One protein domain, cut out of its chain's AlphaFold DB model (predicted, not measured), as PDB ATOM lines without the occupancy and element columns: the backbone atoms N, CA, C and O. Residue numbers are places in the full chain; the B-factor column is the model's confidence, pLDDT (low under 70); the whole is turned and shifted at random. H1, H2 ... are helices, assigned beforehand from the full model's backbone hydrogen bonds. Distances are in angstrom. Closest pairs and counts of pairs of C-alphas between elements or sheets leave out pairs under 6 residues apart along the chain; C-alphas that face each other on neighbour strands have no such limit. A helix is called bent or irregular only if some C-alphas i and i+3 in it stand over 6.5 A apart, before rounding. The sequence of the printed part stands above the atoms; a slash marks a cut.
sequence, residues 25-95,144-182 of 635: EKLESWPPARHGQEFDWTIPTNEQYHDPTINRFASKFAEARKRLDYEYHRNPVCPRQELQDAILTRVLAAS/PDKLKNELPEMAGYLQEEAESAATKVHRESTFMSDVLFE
ATOM      1  N   GLU A  25     172.889 138.989 267.273       94.06
ATOM      2  CA  GLU A  25     171.815 138.414 268.098       94.06
ATOM      3  C   GLU A  25     172.250 138.022 269.526       94.06
ATOM      4  O   GLU A  25     171.411 137.873 270.421       94.06
ATOM      5  N   LYS A  26     173.555 137.846 269.761       93.19
ATOM      6  CA  LYS A  26     174.111 137.337 271.023       93.19
ATOM      7  C   LYS A  26     174.404 138.465 272.003       93.19
ATOM      8  O   LYS A  26     175.148 139.386 271.677       93.19
ATOM      9  N   LEU A  27     173.889 138.371 273.231       91.69
ATOM     10  CA  LEU A  27     174.070 139.399 274.270       91.69
ATOM     11  C   LEU A  27     175.549 139.630 274.621       91.69
ATOM     12  O   LEU A  27     175.949 140.760 274.883       91.69
ATOM     13  N   GLU A  28     176.373 138.584 274.582       92.44
ATOM     14  CA  GLU A  28     177.810 138.646 274.860       92.44
ATOM     15  C   GLU A  28     178.618 139.444 273.823       92.44
ATOM     16  O   GLU A  28     179.722 139.906 274.120       92.44
ATOM     17  N   SER A  29     178.062 139.661 272.627       92.56
ATOM     18  CA  SER A  29     178.669 140.494 271.581       92.56
ATOM     19  C   SER A  29     178.531 141.994 271.851       92.56
ATOM     20  O   SER A  29     179.077 142.802 271.089       92.56
ATOM     21  N   TRP A  30     177.822 142.371 272.920       93.00
ATOM     22  CA  TRP A  30     177.521 143.749 273.286       93.00
ATOM     23  C   TRP A  30     178.175 144.150 274.620       93.00
ATOM     24  O   TRP A  30     178.471 143.303 275.469       93.00
ATOM     25  N   PRO A  31     178.435 145.449 274.830       89.06
ATOM     26  CA  PRO A  31     178.887 145.977 276.114       89.06
ATOM     27  C   PRO A  31     177.890 145.665 277.245       89.06
ATOM     28  O   PRO A  31     176.683 145.695 277.012       89.06
ATOM     29  N   PRO A  32     178.362 145.380 278.474       85.56
ATOM     30  CA  PRO A  32     179.764 145.371 278.911       85.56
ATOM     31  C   PRO A  32     180.508 144.047 278.647       85.56
ATOM     32  O   PRO A  32     181.702 143.957 278.916       85.56
ATOM     33  N   ALA A  33     179.826 143.005 278.159       84.12
ATOM     34  CA  ALA A  33     180.400 141.665 278.018       84.12
ATOM     35  C   ALA A  33     181.495 141.585 276.940       84.12
ATOM     36  O   ALA A  33     182.442 140.806 277.065       84.12
ATOM     37  N   ARG A  34     181.410 142.426 275.906       82.38
ATOM     38  CA  ARG A  34     182.440 142.525 274.869       82.38
ATOM     39  C   ARG A  34     183.723 143.166 275.412       82.38
ATOM     40  O   ARG A  34     183.906 144.381 275.359       82.38
ATOM     41  N   HIS A  35     184.634 142.332 275.908       70.00
ATOM     42  CA  HIS A  35     185.916 142.763 276.465       70.00
ATOM     43  C   HIS A  35     186.769 143.557 275.455       70.00
ATOM     44  O   HIS A  35     186.933 143.156 274.303       70.00
ATOM     45  N   GLY A  36     187.358 144.669 275.913       75.06
ATOM     46  CA  GLY A  36     188.352 145.445 275.159       75.06
ATOM     47  C   GLY A  36     187.806 146.593 274.306       75.06
ATOM     48  O   GLY A  36     188.576 147.192 273.562       75.06
ATOM     49  N   GLN A  37     186.512 146.907 274.395       75.50
ATOM     50  CA  GLN A  37     185.943 148.117 273.798       75.50
ATOM     51  C   GLN A  37     185.626 149.127 274.902       75.50
ATOM     52  O   GLN A  37     184.961 148.782 275.878       75.50
ATOM     53  N   GLU A  38     186.093 150.365 274.748       85.31
ATOM     54  CA  GLU A  38     185.610 151.472 275.573       85.31
ATOM     55  C   GLU A  38     184.156 151.766 275.186       85.31
ATOM     56  O   GLU A  38     183.827 151.911 274.006       85.31
ATOM     57  N   PHE A  39     183.275 151.802 276.183       90.12
ATOM     58  CA  PHE A  39     181.872 152.156 276.019       90.12
ATOM     59  C   PHE A  39     181.609 153.465 276.752       90.12
ATOM     60  O   PHE A  39     181.957 153.599 277.924       90.12
ATOM     61  N   ASP A  40     180.997 154.425 276.064       92.88
ATOM     62  CA  ASP A  40     180.646 155.705 276.665       92.88
ATOM     63  C   ASP A  40     179.328 155.590 277.443       92.88
ATOM     64  O   ASP A  40     178.234 155.733 276.896       92.88
ATOM     65  N   TRP A  41     179.439 155.346 278.749       94.88
ATOM     66  CA  TRP A  41     178.299 155.226 279.660       94.88
ATOM     67  C   TRP A  41     177.556 156.547 279.914       94.88
ATOM     68  O   TRP A  41     176.565 156.561 280.653       94.88
ATOM     69  N   THR A  42     178.007 157.662 279.335       95.25
ATOM     70  CA  THR A  42     177.308 158.952 279.417       95.25
ATOM     71  C   THR A  42     176.253 159.113 278.321       95.25
ATOM     72  O   THR A  42     175.302 159.871 278.506       95.25
ATOM     73  N   ILE A  43     176.357 158.353 277.223       94.69
ATOM     74  CA  ILE A  43     175.464 158.454 276.064       94.69
ATOM     75  C   ILE A  43     174.313 157.438 276.190       94.69
ATOM     76  O   ILE A  43     174.566 156.268 276.482       94.69
ATOM     77  N   PRO A  44     173.046 157.833 275.959       96.31
ATOM     78  CA  PRO A  44     171.916 156.907 275.863       96.31
ATOM     79  C   PRO A  44     172.034 155.935 274.680       96.31
ATOM     80  O   PRO A  44     172.468 156.309 273.587       96.31
ATOM     81  N   THR A  45     171.547 154.703 274.833       96.25
ATOM     82  CA  THR A  45     171.704 153.662 273.798       96.25
ATOM     83  C   THR A  45     171.038 154.025 272.470       96.25
ATOM     84  O   THR A  45     171.555 153.713 271.397       96.25
ATOM     85  N   ASN A  46     169.914 154.747 272.513       96.06
ATOM     86  CA  ASN A  46     169.208 155.204 271.316       96.06
ATOM     87  C   ASN A  46     169.990 156.256 270.510       96.06
ATOM     88  O   ASN A  46     169.650 156.494 269.356       96.06
ATOM     89  N   GLU A  47     170.962 156.936 271.118       94.88
ATOM     90  CA  GLU A  47     171.847 157.877 270.426       94.88
ATOM     91  C   GLU A  47     173.105 157.160 269.947       94.88
ATOM     92  O   GLU A  47     173.509 157.319 268.799       94.88
ATOM     93  N   GLN A  48     173.666 156.300 270.795       94.19
ATOM     94  CA  GLN A  48     174.891 155.567 270.504       94.19
ATOM     95  C   GLN A  48     174.774 154.614 269.310       94.19
ATOM     96  O   GLN A  48     175.733 154.440 268.558       94.19
ATOM     97  N   TYR A  49     173.606 153.995 269.129       94.81
ATOM     98  CA  TYR A  49     173.362 153.027 268.058       94.81
ATOM     99  C   TYR A  49     172.590 153.601 266.868       94.81
ATOM    100  O   TYR A  49     172.127 152.840 266.016       94.81
ATOM    101  N   HIS A  50     172.442 154.923 266.798       94.31
ATOM    102  CA  HIS A  50     171.782 155.597 265.690       94.31
ATOM    103  C   HIS A  50     172.792 156.055 264.635       94.31
ATOM    104  O   HIS A  50     173.762 156.744 264.943       94.31
ATOM    105  N   ASP A  51     172.520 155.729 263.372       91.75
ATOM    106  CA  ASP A  51     173.211 156.320 262.227       91.75
ATOM    107  C   ASP A  51     172.165 156.989 261.319       91.75
ATOM    108  O   ASP A  51     171.361 156.286 260.699       91.75
ATOM    109  N   PRO A  52     172.145 158.333 261.217       91.00
ATOM    110  CA  PRO A  52     171.154 159.046 260.411       91.00
ATOM    111  C   PRO A  52     171.296 158.769 258.907       91.00
ATOM    112  O   PRO A  52     170.381 159.065 258.142       91.00
ATOM    113  N   THR A  53     172.423 158.202 258.465       90.06
ATOM    114  CA  THR A  53     172.639 157.818 257.063       90.06
ATOM    115  C   THR A  53     172.049 156.446 256.728       90.06
ATOM    116  O   THR A  53     171.875 156.115 255.553       90.06
ATOM    117  N   ILE A  54     171.701 155.645 257.742       85.94
ATOM    118  CA  ILE A  54     171.180 154.289 257.576       85.94
ATOM    119  C   ILE A  54     169.665 154.289 257.801       85.94
ATOM    120  O   ILE A  54     169.164 154.276 258.923       85.94
ATOM    121  N   ASN A  55     168.922 154.222 256.696       90.75
ATOM    122  CA  ASN A  55     167.469 154.058 256.705       90.75
ATOM    123  C   ASN A  55     167.067 152.664 256.202       90.75
ATOM    124  O   ASN A  55     166.447 152.507 255.151       90.75
ATOM    125  N   ARG A  56     167.522 151.628 256.911       95.88
ATOM    126  CA  ARG A  56     167.177 150.227 256.637       95.88
ATOM    127  C   ARG A  56     166.607 149.585 257.894       95.88
ATOM    128  O   ARG A  56     166.947 149.991 259.006       95.88
ATOM    129  N   PHE A  57     165.761 148.581 257.693       97.19
ATOM    130  CA  PHE A  57     165.183 147.787 258.770       97.19
ATOM    131  C   PHE A  57     165.599 146.324 258.640       97.19
ATOM    132  O   PHE A  57     165.609 145.786 257.531       97.19
ATOM    133  N   ALA A  58     165.912 145.686 259.766       95.81
ATOM    134  CA  ALA A  58     166.070 144.240 259.850       95.81
ATOM    135  C   ALA A  58     164.756 143.554 259.450       95.81
ATOM    136  O   ALA A  58     163.665 144.033 259.777       95.81
ATOM    137  N   SER A  59     164.859 142.452 258.706       95.69
ATOM    138  CA  SER A  59     163.744 141.864 257.954       95.69
ATOM    139  C   SER A  59     162.580 141.406 258.834       95.69
ATOM    140  O   SER A  59     161.425 141.638 258.482       95.69
ATOM    141  N   LYS A  60     162.865 140.804 259.995       95.94
ATOM    142  CA  LYS A  60     161.868 140.118 260.831       95.94
ATOM    143  C   LYS A  60     160.748 141.033 261.329       95.94
ATOM    144  O   LYS A  60     159.586 140.637 261.318       95.94
ATOM    145  N   PHE A  61     161.088 142.257 261.727       97.81
ATOM    146  CA  PHE A  61     160.128 143.262 262.195       97.81
ATOM    147  C   PHE A  61     160.112 144.519 261.310       97.81
ATOM    148  O   PHE A  61     159.678 145.586 261.751       97.81
ATOM    149  N   ALA A  62     160.565 144.413 260.054       97.88
ATOM    150  CA  ALA A  62     160.666 145.549 259.135       97.88
ATOM    151  C   ALA A  62     159.326 146.270 258.939       97.88
ATOM    152  O   ALA A  62     159.273 147.496 259.010       97.88
ATOM    153  N   GLU A  63     158.235 145.527 258.732       97.81
ATOM    154  CA  GLU A  63     156.904 146.114 258.510       97.81
ATOM    155  C   GLU A  63     156.377 146.869 259.733       97.81
ATOM    156  O   GLU A  63     155.794 147.941 259.590       97.81
ATOM    157  N   ALA A  64     156.632 146.359 260.940       98.00
ATOM    158  CA  ALA A  64     156.288 147.058 262.174       98.00
ATOM    159  C   ALA A  64     157.114 148.344 262.324       98.00
ATOM    160  O   ALA A  64     156.559 149.413 262.567       98.00
ATOM    161  N   ARG A  65     158.432 148.269 262.084       98.00
ATOM    162  CA  ARG A  65     159.339 149.428 262.128       98.00
ATOM    163  C   ARG A  65     158.957 150.521 261.136       98.00
ATOM    164  O   ARG A  65     159.039 151.692 261.493       98.00
ATOM    165  N   LYS A  66     158.505 150.179 259.926       97.31
ATOM    166  CA  LYS A  66     158.050 151.157 258.914       97.31
ATOM    167  C   LYS A  66     156.869 152.018 259.375       97.31
ATOM    168  O   LYS A  66     156.672 153.094 258.823       97.31
ATOM    169  N   ARG A  67     156.076 151.546 260.344       97.31
ATOM    170  CA  ARG A  67     154.866 152.226 260.844       97.31
ATOM    171  C   ARG A  67     155.119 153.148 262.039       97.31
ATOM    172  O   ARG A  67     154.183 153.796 262.502       97.31
ATOM    173  N   LEU A  68     156.346 153.184 262.557       96.50
ATOM    174  CA  LEU A  68     156.680 153.961 263.747       96.50
ATOM    175  C   LEU A  68     156.946 155.436 263.433       96.50
ATOM    176  O   LEU A  68     157.327 155.803 262.322       96.50
ATOM    177  N   ASP A  69     156.778 156.269 264.456       94.81
ATOM    178  CA  ASP A  69     157.119 157.688 264.430       94.81
ATOM    179  C   ASP A  69     158.624 157.905 264.675       94.81
ATOM    180  O   ASP A  69     159.105 157.819 265.809       94.81
ATOM    181  N   TYR A  70     159.368 158.210 263.611       95.12
ATOM    182  CA  TYR A  70     160.797 158.538 263.685       95.12
ATOM    183  C   TYR A  70     161.083 160.021 263.986       95.12
ATOM    184  O   TYR A  70     162.250 160.407 264.056       95.12
ATOM    185  N   GLU A  71     160.062 160.863 264.193       93.75
ATOM    186  CA  GLU A  71     160.269 162.172 264.832       93.75
ATOM    187  C   GLU A  71     160.575 161.988 266.324       93.75
ATOM    188  O   GLU A  71     161.413 162.696 266.890       93.75
ATOM    189  N   TYR A  72     159.935 160.995 266.950       93.12
ATOM    190  CA  TYR A  72     160.201 160.594 268.329       93.12
ATOM    191  C   TYR A  72     161.358 159.588 268.437       93.12
ATOM    192  O   TYR A  72     162.278 159.763 269.246       93.12
ATOM    193  N   HIS A  73     161.322 158.533 267.618       95.56
ATOM    194  CA  HIS A  73     162.282 157.433 267.676       95.56
ATOM    195  C   HIS A  73     163.526 157.676 266.825       95.56
ATOM    196  O   HIS A  73     163.482 158.276 265.756       95.56
ATOM    197  N   ARG A  74     164.660 157.124 267.261       95.31
ATOM    198  CA  ARG A  74     165.871 157.033 266.437       95.31
ATOM    199  C   ARG A  74     165.944 155.645 265.825       95.31
ATOM    200  O   ARG A  74     165.845 154.670 266.561       95.31
ATOM    201  N   ASN A  75     166.136 155.553 264.506       96.44
ATOM    202  CA  ASN A  75     166.334 154.264 263.843       96.44
ATOM    203  C   ASN A  75     167.703 153.681 264.240       96.44
ATOM    204  O   ASN A  75     168.722 154.284 263.876       96.44
ATOM    205  N   PRO A  76     167.771 152.553 264.971       96.19
ATOM    206  CA  PRO A  76     169.039 151.909 265.278       96.19
ATOM    207  C   PRO A  76     169.646 151.304 264.010       96.19
ATOM    208  O   PRO A  76     168.931 150.973 263.066       96.19
ATOM    209  N   VAL A  77     170.955 151.092 263.981       95.62
ATOM    210  CA  VAL A  77     171.596 150.367 262.871       95.62
ATOM    211  C   VAL A  77     171.201 148.888 262.828       95.62
ATOM    212  O   VAL A  77     170.825 148.318 263.851       95.62
ATOM    213  N   CYS A  78     171.305 148.246 261.656       95.75
ATOM    214  CA  CYS A  78     170.818 146.872 261.457       95.75
ATOM    215  C   CYS A  78     171.347 145.852 262.484       95.75
ATOM    216  O   CYS A  78     170.504 145.179 263.069       95.75
ATOM    217  N   PRO A  79     172.656 145.790 262.818       96.12
ATOM    218  CA  PRO A  79     173.128 144.870 263.858       96.12
ATOM    219  C   PRO A  79     172.438 145.087 265.212       96.12
ATOM    220  O   PRO A  79     172.106 144.144 265.924       96.12
ATOM    221  N   ARG A  80     172.139 146.342 265.577       97.06
ATOM    222  CA  ARG A  80     171.393 146.617 266.811       97.06
ATOM    223  C   ARG A  80     169.936 146.179 266.700       97.06
ATOM    224  O   ARG A  80     169.390 145.653 267.664       97.06
ATOM    225  N   GLN A  81     169.312 146.361 265.537       97.56
ATOM    226  CA  GLN A  81     167.967 145.847 265.287       97.56
ATOM    227  C   GLN A  81     167.911 144.314 265.356       97.56
ATOM    228  O   GLN A  81     166.923 143.793 265.853       97.56
ATOM    229  N   GLU A  82     168.951 143.593 264.935       97.06
ATOM    230  CA  GLU A  82     169.033 142.125 265.033       97.06
ATOM    231  C   GLU A  82     169.076 141.649 266.495       97.06
ATOM    232  O   GLU A  82     168.319 140.753 266.873       97.06
ATOM    233  N   LEU A  83     169.849 142.319 267.364       97.38
ATOM    234  CA  LEU A  83     169.775 142.082 268.814       97.38
ATOM    235  C   LEU A  83     168.350 142.298 269.342       97.38
ATOM    236  O   LEU A  83     167.814 141.471 270.085       97.38
ATOM    237  N   GLN A  84     167.736 143.427 268.974       98.25
ATOM    238  CA  GLN A  84     166.371 143.737 269.386       98.25
ATOM    239  C   GLN A  84     165.400 142.657 268.898       98.25
ATOM    240  O   GLN A  84     164.562 142.204 269.672       98.25
ATOM    241  N   ASP A  85     165.541 142.192 267.659       98.12
ATOM    242  CA  ASP A  85     164.712 141.147 267.064       98.12
ATOM    243  C   ASP A  85     164.842 139.832 267.838       98.12
ATOM    244  O   ASP A  85     163.828 139.179 268.108       98.12
ATOM    245  N   ALA A  86     166.052 139.464 268.270       97.12
ATOM    246  CA  ALA A  86     166.282 138.302 269.124       97.12
ATOM    247  C   ALA A  86     165.572 138.441 270.484       97.12
ATOM    248  O   ALA A  86     164.887 137.512 270.922       97.12
ATOM    249  N   ILE A  87     165.660 139.612 271.131       97.62
ATOM    250  CA  ILE A  87     164.951 139.906 272.390       97.62
ATOM    251  C   ILE A  87     163.430 139.813 272.191       97.62
ATOM    252  O   ILE A  87     162.750 139.067 272.898       97.62
ATOM    253  N   LEU A  88     162.887 140.520 271.195       97.94
ATOM    254  CA  LEU A  88     161.453 140.549 270.902       97.94
ATOM    255  C   LEU A  88     160.913 139.160 270.543       97.94
ATOM    256  O   LEU A  88     159.804 138.801 270.937       97.94
ATOM    257  N   THR A  89     161.712 138.339 269.862       96.75
ATOM    258  CA  THR A  89     161.369 136.943 269.563       96.75
ATOM    259  C   THR A  89     161.192 136.119 270.834       96.75
ATOM    260  O   THR A  89     160.228 135.360 270.925       96.75
ATOM    261  N   ARG A  90     162.068 136.279 271.838       95.94
ATOM    262  CA  ARG A  90     161.910 135.595 273.133       95.94
ATOM    263  C   ARG A  90     160.639 136.040 273.852       95.94
ATOM    264  O   ARG A  90     159.915 135.197 274.376       95.94
ATOM    265  N   VAL A  91     160.323 137.337 273.818       95.25
ATOM    266  CA  VAL A  91     159.079 137.871 274.400       95.25
ATOM    267  C   VAL A  91     157.847 137.279 273.707       95.25
ATOM    268  O   VAL A  91     156.915 136.830 274.376       95.25
ATOM    269  N   LEU A  92     157.855 137.200 272.373       95.56
ATOM    270  CA  LEU A  92     156.782 136.564 271.606       95.56
ATOM    271  C   LEU A  92     156.646 135.072 271.922       95.56
ATOM    272  O   LEU A  92     155.518 134.595 272.028       95.56
ATOM    273  N   ALA A  93     157.758 134.353 272.079       93.75
ATOM    274  CA  ALA A  93     157.769 132.924 272.388       93.75
ATOM    275  C   ALA A  93     157.301 132.614 273.821       93.75
ATOM    276  O   ALA A  93     156.759 131.539 274.068       93.75
ATOM    277  N   ALA A  94     157.482 133.548 274.762       92.12
ATOM    278  CA  ALA A  94     157.009 133.405 276.139       92.12
ATOM    279  C   ALA A  94     155.475 133.460 276.253       92.12
ATOM    280  O   ALA A  94     154.891 132.882 277.171       92.12
ATOM    281  N   SER A  95     154.808 134.143 275.320       90.38
ATOM    282  CA  SER A  95     153.362 134.011 275.146       90.38
ATOM    283  C   SER A  95     153.074 132.728 274.371       90.38
ATOM    284  O   SER A  95     153.684 132.495 273.329       90.38
ATOM    285  N   PRO A 144     157.840 148.073 278.563       96.56
ATOM    286  CA  PRO A 144     159.134 148.698 278.312       96.56
ATOM    287  C   PRO A 144     160.094 148.516 279.488       96.56
ATOM    288  O   PRO A 144     161.291 148.358 279.275       96.56
ATOM    289  N   ASP A 145     159.601 148.480 280.730       94.19
ATOM    290  CA  ASP A 145     160.453 148.285 281.903       94.19
ATOM    291  C   ASP A 145     161.067 146.877 281.941       94.19
ATOM    292  O   ASP A 145     162.178 146.722 282.449       94.19
ATOM    293  N   LYS A 146     160.393 145.857 281.392       95.56
ATOM    294  CA  LYS A 146     160.997 144.527 281.199       95.56
ATOM    295  C   LYS A 146     162.028 144.532 280.082       95.56
ATOM    296  O   LYS A 146     163.115 144.004 280.289       95.56
ATOM    297  N   LEU A 147     161.725 145.169 278.950       97.38
ATOM    298  CA  LEU A 147     162.658 145.257 277.821       97.38
ATOM    299  C   LEU A 147     163.953 145.985 278.194       97.38
ATOM    300  O   LEU A 147     165.019 145.576 277.755       97.38
ATOM    301  N   LYS A 148     163.894 146.991 279.076       96.44
ATOM    302  CA  LYS A 148     165.092 147.632 279.645       96.44
ATOM    303  C   LYS A 148     166.065 146.634 280.275       96.44
ATOM    304  O   LYS A 148     167.269 146.811 280.145       96.44
ATOM    305  N   ASN A 149     165.558 145.608 280.958       95.00
ATOM    306  CA  ASN A 149     166.398 144.610 281.628       95.00
ATOM    307  C   ASN A 149     166.964 143.563 280.657       95.00
ATOM    308  O   ASN A 149     167.888 142.847 281.025       95.00
ATOM    309  N   GLU A 150     166.421 143.474 279.440       96.69
ATOM    310  CA  GLU A 150     166.943 142.617 278.370       96.69
ATOM    311  C   GLU A 150     168.080 143.291 277.586       96.69
ATOM    312  O   GLU A 150     168.780 142.619 276.828       96.69
ATOM    313  N   LEU A 151     168.268 144.607 277.749       97.00
ATOM    314  CA  LEU A 151     169.345 145.348 277.096       97.00
ATOM    315  C   LEU A 151     170.675 145.114 277.834       97.00
ATOM    316  O   LEU A 151     170.744 145.338 279.049       97.00
ATOM    317  N   PRO A 152     171.744 144.706 277.127       96.38
ATOM    318  CA  PRO A 152     173.009 144.323 277.755       96.38
ATOM    319  C   PRO A 152     173.690 145.493 278.487       96.38
ATOM    320  O   PRO A 152     174.334 145.288 279.518       96.38
ATOM    321  N   GLU A 153     173.467 146.732 278.042       96.56
ATOM    322  CA  GLU A 153     174.056 147.938 278.631       96.56
ATOM    323  C   GLU A 153     173.473 148.295 280.003       96.56
ATOM    324  O   GLU A 153     174.118 149.006 280.775       96.56
ATOM    325  N   MET A 154     172.278 147.796 280.349       95.31
ATOM    326  CA  MET A 154     171.614 148.132 281.614       95.31
ATOM    327  C   MET A 154     172.510 147.845 282.823       95.31
ATOM    328  O   MET A 154     172.623 148.668 283.732       95.31
ATOM    329  N   ALA A 155     173.184 146.691 282.828       93.31
ATOM    330  CA  ALA A 155     174.065 146.307 283.925       93.31
ATOM    331  C   ALA A 155     175.258 147.261 284.087       93.31
ATOM    332  O   ALA A 155     175.685 147.498 285.214       93.31
ATOM    333  N   GLY A 156     175.784 147.803 282.984       93.56
ATOM    334  CA  GLY A 156     176.880 148.768 283.021       93.56
ATOM    335  C   GLY A 156     176.413 150.157 283.448       93.56
ATOM    336  O   GLY A 156     176.993 150.727 284.365       93.56
ATOM    337  N   TYR A 157     175.291 150.658 282.919       95.00
ATOM    338  CA  TYR A 157     174.747 151.938 283.388       95.00
ATOM    339  C   TYR A 157     174.408 151.926 284.882       95.00
ATOM    340  O   TYR A 157     174.616 152.930 285.554       95.00
ATOM    341  N   LEU A 158     173.921 150.803 285.422       91.69
ATOM    342  CA  LEU A 158     173.664 150.663 286.858       91.69
ATOM    343  C   LEU A 158     174.939 150.729 287.713       91.69
ATOM    344  O   LEU A 158     174.859 151.138 288.870       91.69
ATOM    345  N   GLN A 159     176.084 150.297 287.177       93.00
ATOM    346  CA  GLN A 159     177.377 150.371 287.867       93.00
ATOM    347  C   GLN A 159     177.936 151.792 287.859       93.00
ATOM    348  O   GLN A 159     178.483 152.229 288.867       93.00
ATOM    349  N   GLU A 160     177.771 152.499 286.743       94.81
ATOM    350  CA  GLU A 160     178.299 153.850 286.553       94.81
ATOM    351  C   GLU A 160     177.432 154.912 287.233       94.81
ATOM    352  O   GLU A 160     177.929 155.746 287.985       94.81
ATOM    353  N   GLU A 161     176.120 154.883 286.993       93.44
ATOM    354  CA  GLU A 161     175.182 155.886 287.494       93.44
ATOM    355  C   GLU A 161     173.763 155.302 287.600       93.44
ATOM    356  O   GLU A 161     172.916 155.451 286.714       93.44
ATOM    357  N   ALA A 162     173.496 154.617 288.715       90.25
ATOM    358  CA  ALA A 162     172.239 153.899 288.933       90.25
ATOM    359  C   ALA A 162     170.976 154.773 288.798       90.25
ATOM    360  O   ALA A 162     169.935 154.273 288.368       90.25
ATOM    361  N   GLU A 163     171.066 156.061 289.140       88.50
ATOM    362  CA  GLU A 163     169.938 157.000 289.095       88.50
ATOM    363  C   GLU A 163     169.491 157.304 287.656       88.50
ATOM    364  O   GLU A 163     168.291 157.332 287.376       88.50
ATOM    365  N   SER A 164     170.435 157.442 286.718       92.44
ATOM    366  CA  SER A 164     170.155 157.777 285.315       92.44
ATOM    367  C   SER A 164     170.048 156.548 284.401       92.44
ATOM    368  O   SER A 164     169.549 156.652 283.277       92.44
ATOM    369  N   ALA A 165     170.465 155.367 284.873       93.69
ATOM    370  CA  ALA A 165     170.551 154.145 284.074       93.69
ATOM    371  C   ALA A 165     169.254 153.801 283.328       93.69
ATOM    372  O   ALA A 165     169.260 153.542 282.123       93.69
ATOM    373  N   ALA A 166     168.115 153.860 284.023       92.69
ATOM    374  CA  ALA A 166     166.817 153.567 283.420       92.69
ATOM    375  C   ALA A 166     166.433 154.567 282.318       92.69
ATOM    376  O   ALA A 166     165.733 154.180 281.381       92.69
ATOM    377  N   THR A 167     166.881 155.820 282.432       94.38
ATOM    378  CA  THR A 167     166.669 156.889 281.449       94.38
ATOM    379  C   THR A 167     167.540 156.673 280.214       94.38
ATOM    380  O   THR A 167     167.035 156.783 279.098       94.38
ATOM    381  N   LYS A 168     168.807 156.267 280.392       96.81
ATOM    382  CA  LYS A 168     169.768 156.023 279.296       96.81
ATOM    383  C   LYS A 168     169.344 154.904 278.339       96.81
ATOM    384  O   LYS A 168     169.690 154.946 277.164       96.81
ATOM    385  N   VAL A 169     168.538 153.949 278.802       96.94
ATOM    386  CA  VAL A 169     167.948 152.899 277.949       96.94
ATOM    387  C   VAL A 169     166.469 153.130 277.618       96.94
ATOM    388  O   VAL A 169     165.841 152.320 276.930       96.94
ATOM    389  N   HIS A 170     165.858 154.201 278.136       95.81
ATOM    390  CA  HIS A 170     164.406 154.351 278.100       95.81
ATOM    391  C   HIS A 170     163.870 154.441 276.676       95.81
ATOM    392  O   HIS A 170     162.981 153.668 276.322       95.81
ATOM    393  N   ARG A 171     164.427 155.334 275.854       96.75
ATOM    394  CA  ARG A 171     163.952 155.540 274.481       96.75
ATOM    395  C   ARG A 171     164.072 154.279 273.633       96.75
ATOM    396  O   ARG A 171     163.130 153.955 272.920       96.75
ATOM    397  N   GLU A 172     165.172 153.539 273.756       98.06
ATOM    398  CA  GLU A 172     165.335 152.275 273.031       98.06
ATOM    399  C   GLU A 172     164.321 151.218 273.492       98.06
ATOM    400  O   GLU A 172     163.666 150.591 272.664       98.06
ATOM    401  N   SER A 173     164.113 151.056 274.801       98.00
ATOM    402  CA  SER A 173     163.104 150.113 275.308       98.00
ATOM    403  C   SER A 173     161.671 150.467 274.882       98.00
ATOM    404  O   SER A 173     160.859 149.574 274.619       98.00
ATOM    405  N   THR A 174     161.354 151.763 274.773       97.38
ATOM    406  CA  THR A 174     160.071 152.246 274.247       97.38
ATOM    407  C   THR A 174     159.964 151.967 272.748       97.38
ATOM    408  O   THR A 174     158.955 151.421 272.320       97.38
ATOM    409  N   PHE A 175     161.019 152.224 271.964       98.12
ATOM    410  CA  PHE A 175     161.077 151.846 270.547       98.12
ATOM    411  C   PHE A 175     160.802 150.352 270.349       98.12
ATOM    412  O   PHE A 175     159.933 149.979 269.568       98.12
ATOM    413  N   MET A 176     161.479 149.487 271.107       98.56
ATOM    414  CA  MET A 176     161.255 148.041 271.047       98.56
ATOM    415  C   MET A 176     159.819 147.652 271.432       98.56
ATOM    416  O   MET A 176     159.245 146.751 270.823       98.56
ATOM    417  N   SER A 177     159.230 148.337 272.418       98.38
ATOM    418  CA  SER A 177     157.831 148.129 272.811       98.38
ATOM    419  C   SER A 177     156.872 148.485 271.677       98.38
ATOM    420  O   SER A 177     155.950 147.717 271.418       98.38
ATOM    421  N   ASP A 178     157.114 149.591 270.970       98.38
ATOM    422  CA  ASP A 178     156.287 150.033 269.844       98.38
ATOM    423  C   ASP A 178     156.444 149.109 268.624       98.38
ATOM    424  O   ASP A 178     155.449 148.762 267.985       98.38
ATOM    425  N   VAL A 179     157.663 148.621 268.343       98.56
ATOM    426  CA  VAL A 179     157.899 147.579 267.324       98.56
ATOM    427  C   VAL A 179     157.096 146.322 267.657       98.56
ATOM    428  O   VAL A 179     156.396 145.784 266.798       98.56
ATOM    429  N   LEU A 180     157.170 145.851 268.905       98.50
ATOM    430  CA  LEU A 180     156.451 144.658 269.339       98.50
ATOM    431  C   LEU A 180     154.932 144.872 269.321       98.50
ATOM    432  O   LEU A 180     154.198 143.963 268.933       98.50
ATOM    433  N   PHE A 181     154.464 146.058 269.704       98.50
ATOM    434  CA  PHE A 181     153.060 146.454 269.660       98.50
ATOM    435  C   PHE A 181     152.512 146.387 268.230       98.50
ATOM    436  O   PHE A 181     151.571 145.632 267.980       98.50
ATOM    437  N   GLU A 182     153.138 147.085 267.276       98.38
ATOM    438  CA  GLU A 182     152.713 147.084 265.868       98.38
ATOM    439  C   GLU A 182     152.804 145.693 265.243       98.38
ATOM    440  O   GLU A 182     151.871 145.244 264.576       98.38
TER     441      GLU A 182
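Overview. This is residues 25 to 95 and 144 to 182 of the 635 residues of the protein "Zeta_toxin domain-containing protein" of Sphaeroforma arctica JP610 (UniProt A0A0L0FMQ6). What shape do these residues make? Helices crossed at large angles pack round a straight helix, H7: H4 packs on it about perpendicular, H2 sits across its last turn, and H3, the longest helix, meets it at a steep tilt. Beyond the start of H7, H5 and H6 fold back on each other as a small V, and a long stretch with no named helix, residues 25 to 44, comes before tiny H1. What is the make-up? The 110 printed residues hold seven named helices, H1 to H7 in chain order, and no named strand; the class is all helix. How large is it? It is compact, with a radius of gyration of the C-alphas of 13.3 A and spans of 36, 35 and 25 A.

Arrangement. What do the first helices touch? H1, residues 45 to 48, only just touches H7, residues 170 to 182, with 3 pairs of C-alphas within 8 A; the closest are those of Asn 46 and Glu 172, 5.1 A apart. H2, residues 59 to 66, touches H7 about perpendicular at 83 degrees, and their closest C-alphas, of Ala 64 and Glu 182, are 5.1 A apart. H3, residues 78 to 94, only just touches H7 with 3 pairs within 8 A, at a steep tilt of 61 degrees, the same way; the closest C-alphas are those of Leu 88 and Leu 180, 6.7 A apart. And after the cut? H4, residues 144 to 150, touches H7 about perpendicular at 73 degrees, with the C-alphas of Pro 144 and Ser 173 closest at 5.2 A. H5, residues 154 to 160, touches H6, residues 162 to 168, at a steep tilt of 46 degrees, opposite ways; the closest C-alphas are those of Tyr 157 and Ala 165, 4.8 A apart. H6 and H7 meet only through their link, and H5 and H7 are apart. How do the helix backbones run? Every O i to N i+4 pair is within hydrogen-bond range in H3, H5 and H7, against 2 of 4 in H2, 2 of 3 in H4 and 1 of 3 in H6, where 2 of 4 O i to N i+3 pairs are within range; H1 is too short for an O i to N i+4 pair.

Along the chain. Where does the first helix begin? C-alpha 45 of H1 stands at (171.704, 153.662, 273.798). Which helices are long? H3 measures 24.2 A from first to last C-alpha, and H7 measures 18.4 A, ending with C-alpha 182 at (152.713, 147.084, 265.868). Which are irregular? H2, with C-alphas 60 and 63 at 8.1 A, and H6, with C-alphas 163 and 166 at 7.3 A.

Size, cuts and confidence. Is the printed part cut? Residues 96 to 143 are not printed, and C-alphas 95 and 144 are 16.1 A apart across the cut. Which link is long? The link from H2 to H3, with 11 residues, is long. Is confidence low anywhere? No printed residue is under 70, and the mean pLDDT of the printed part is 94.2.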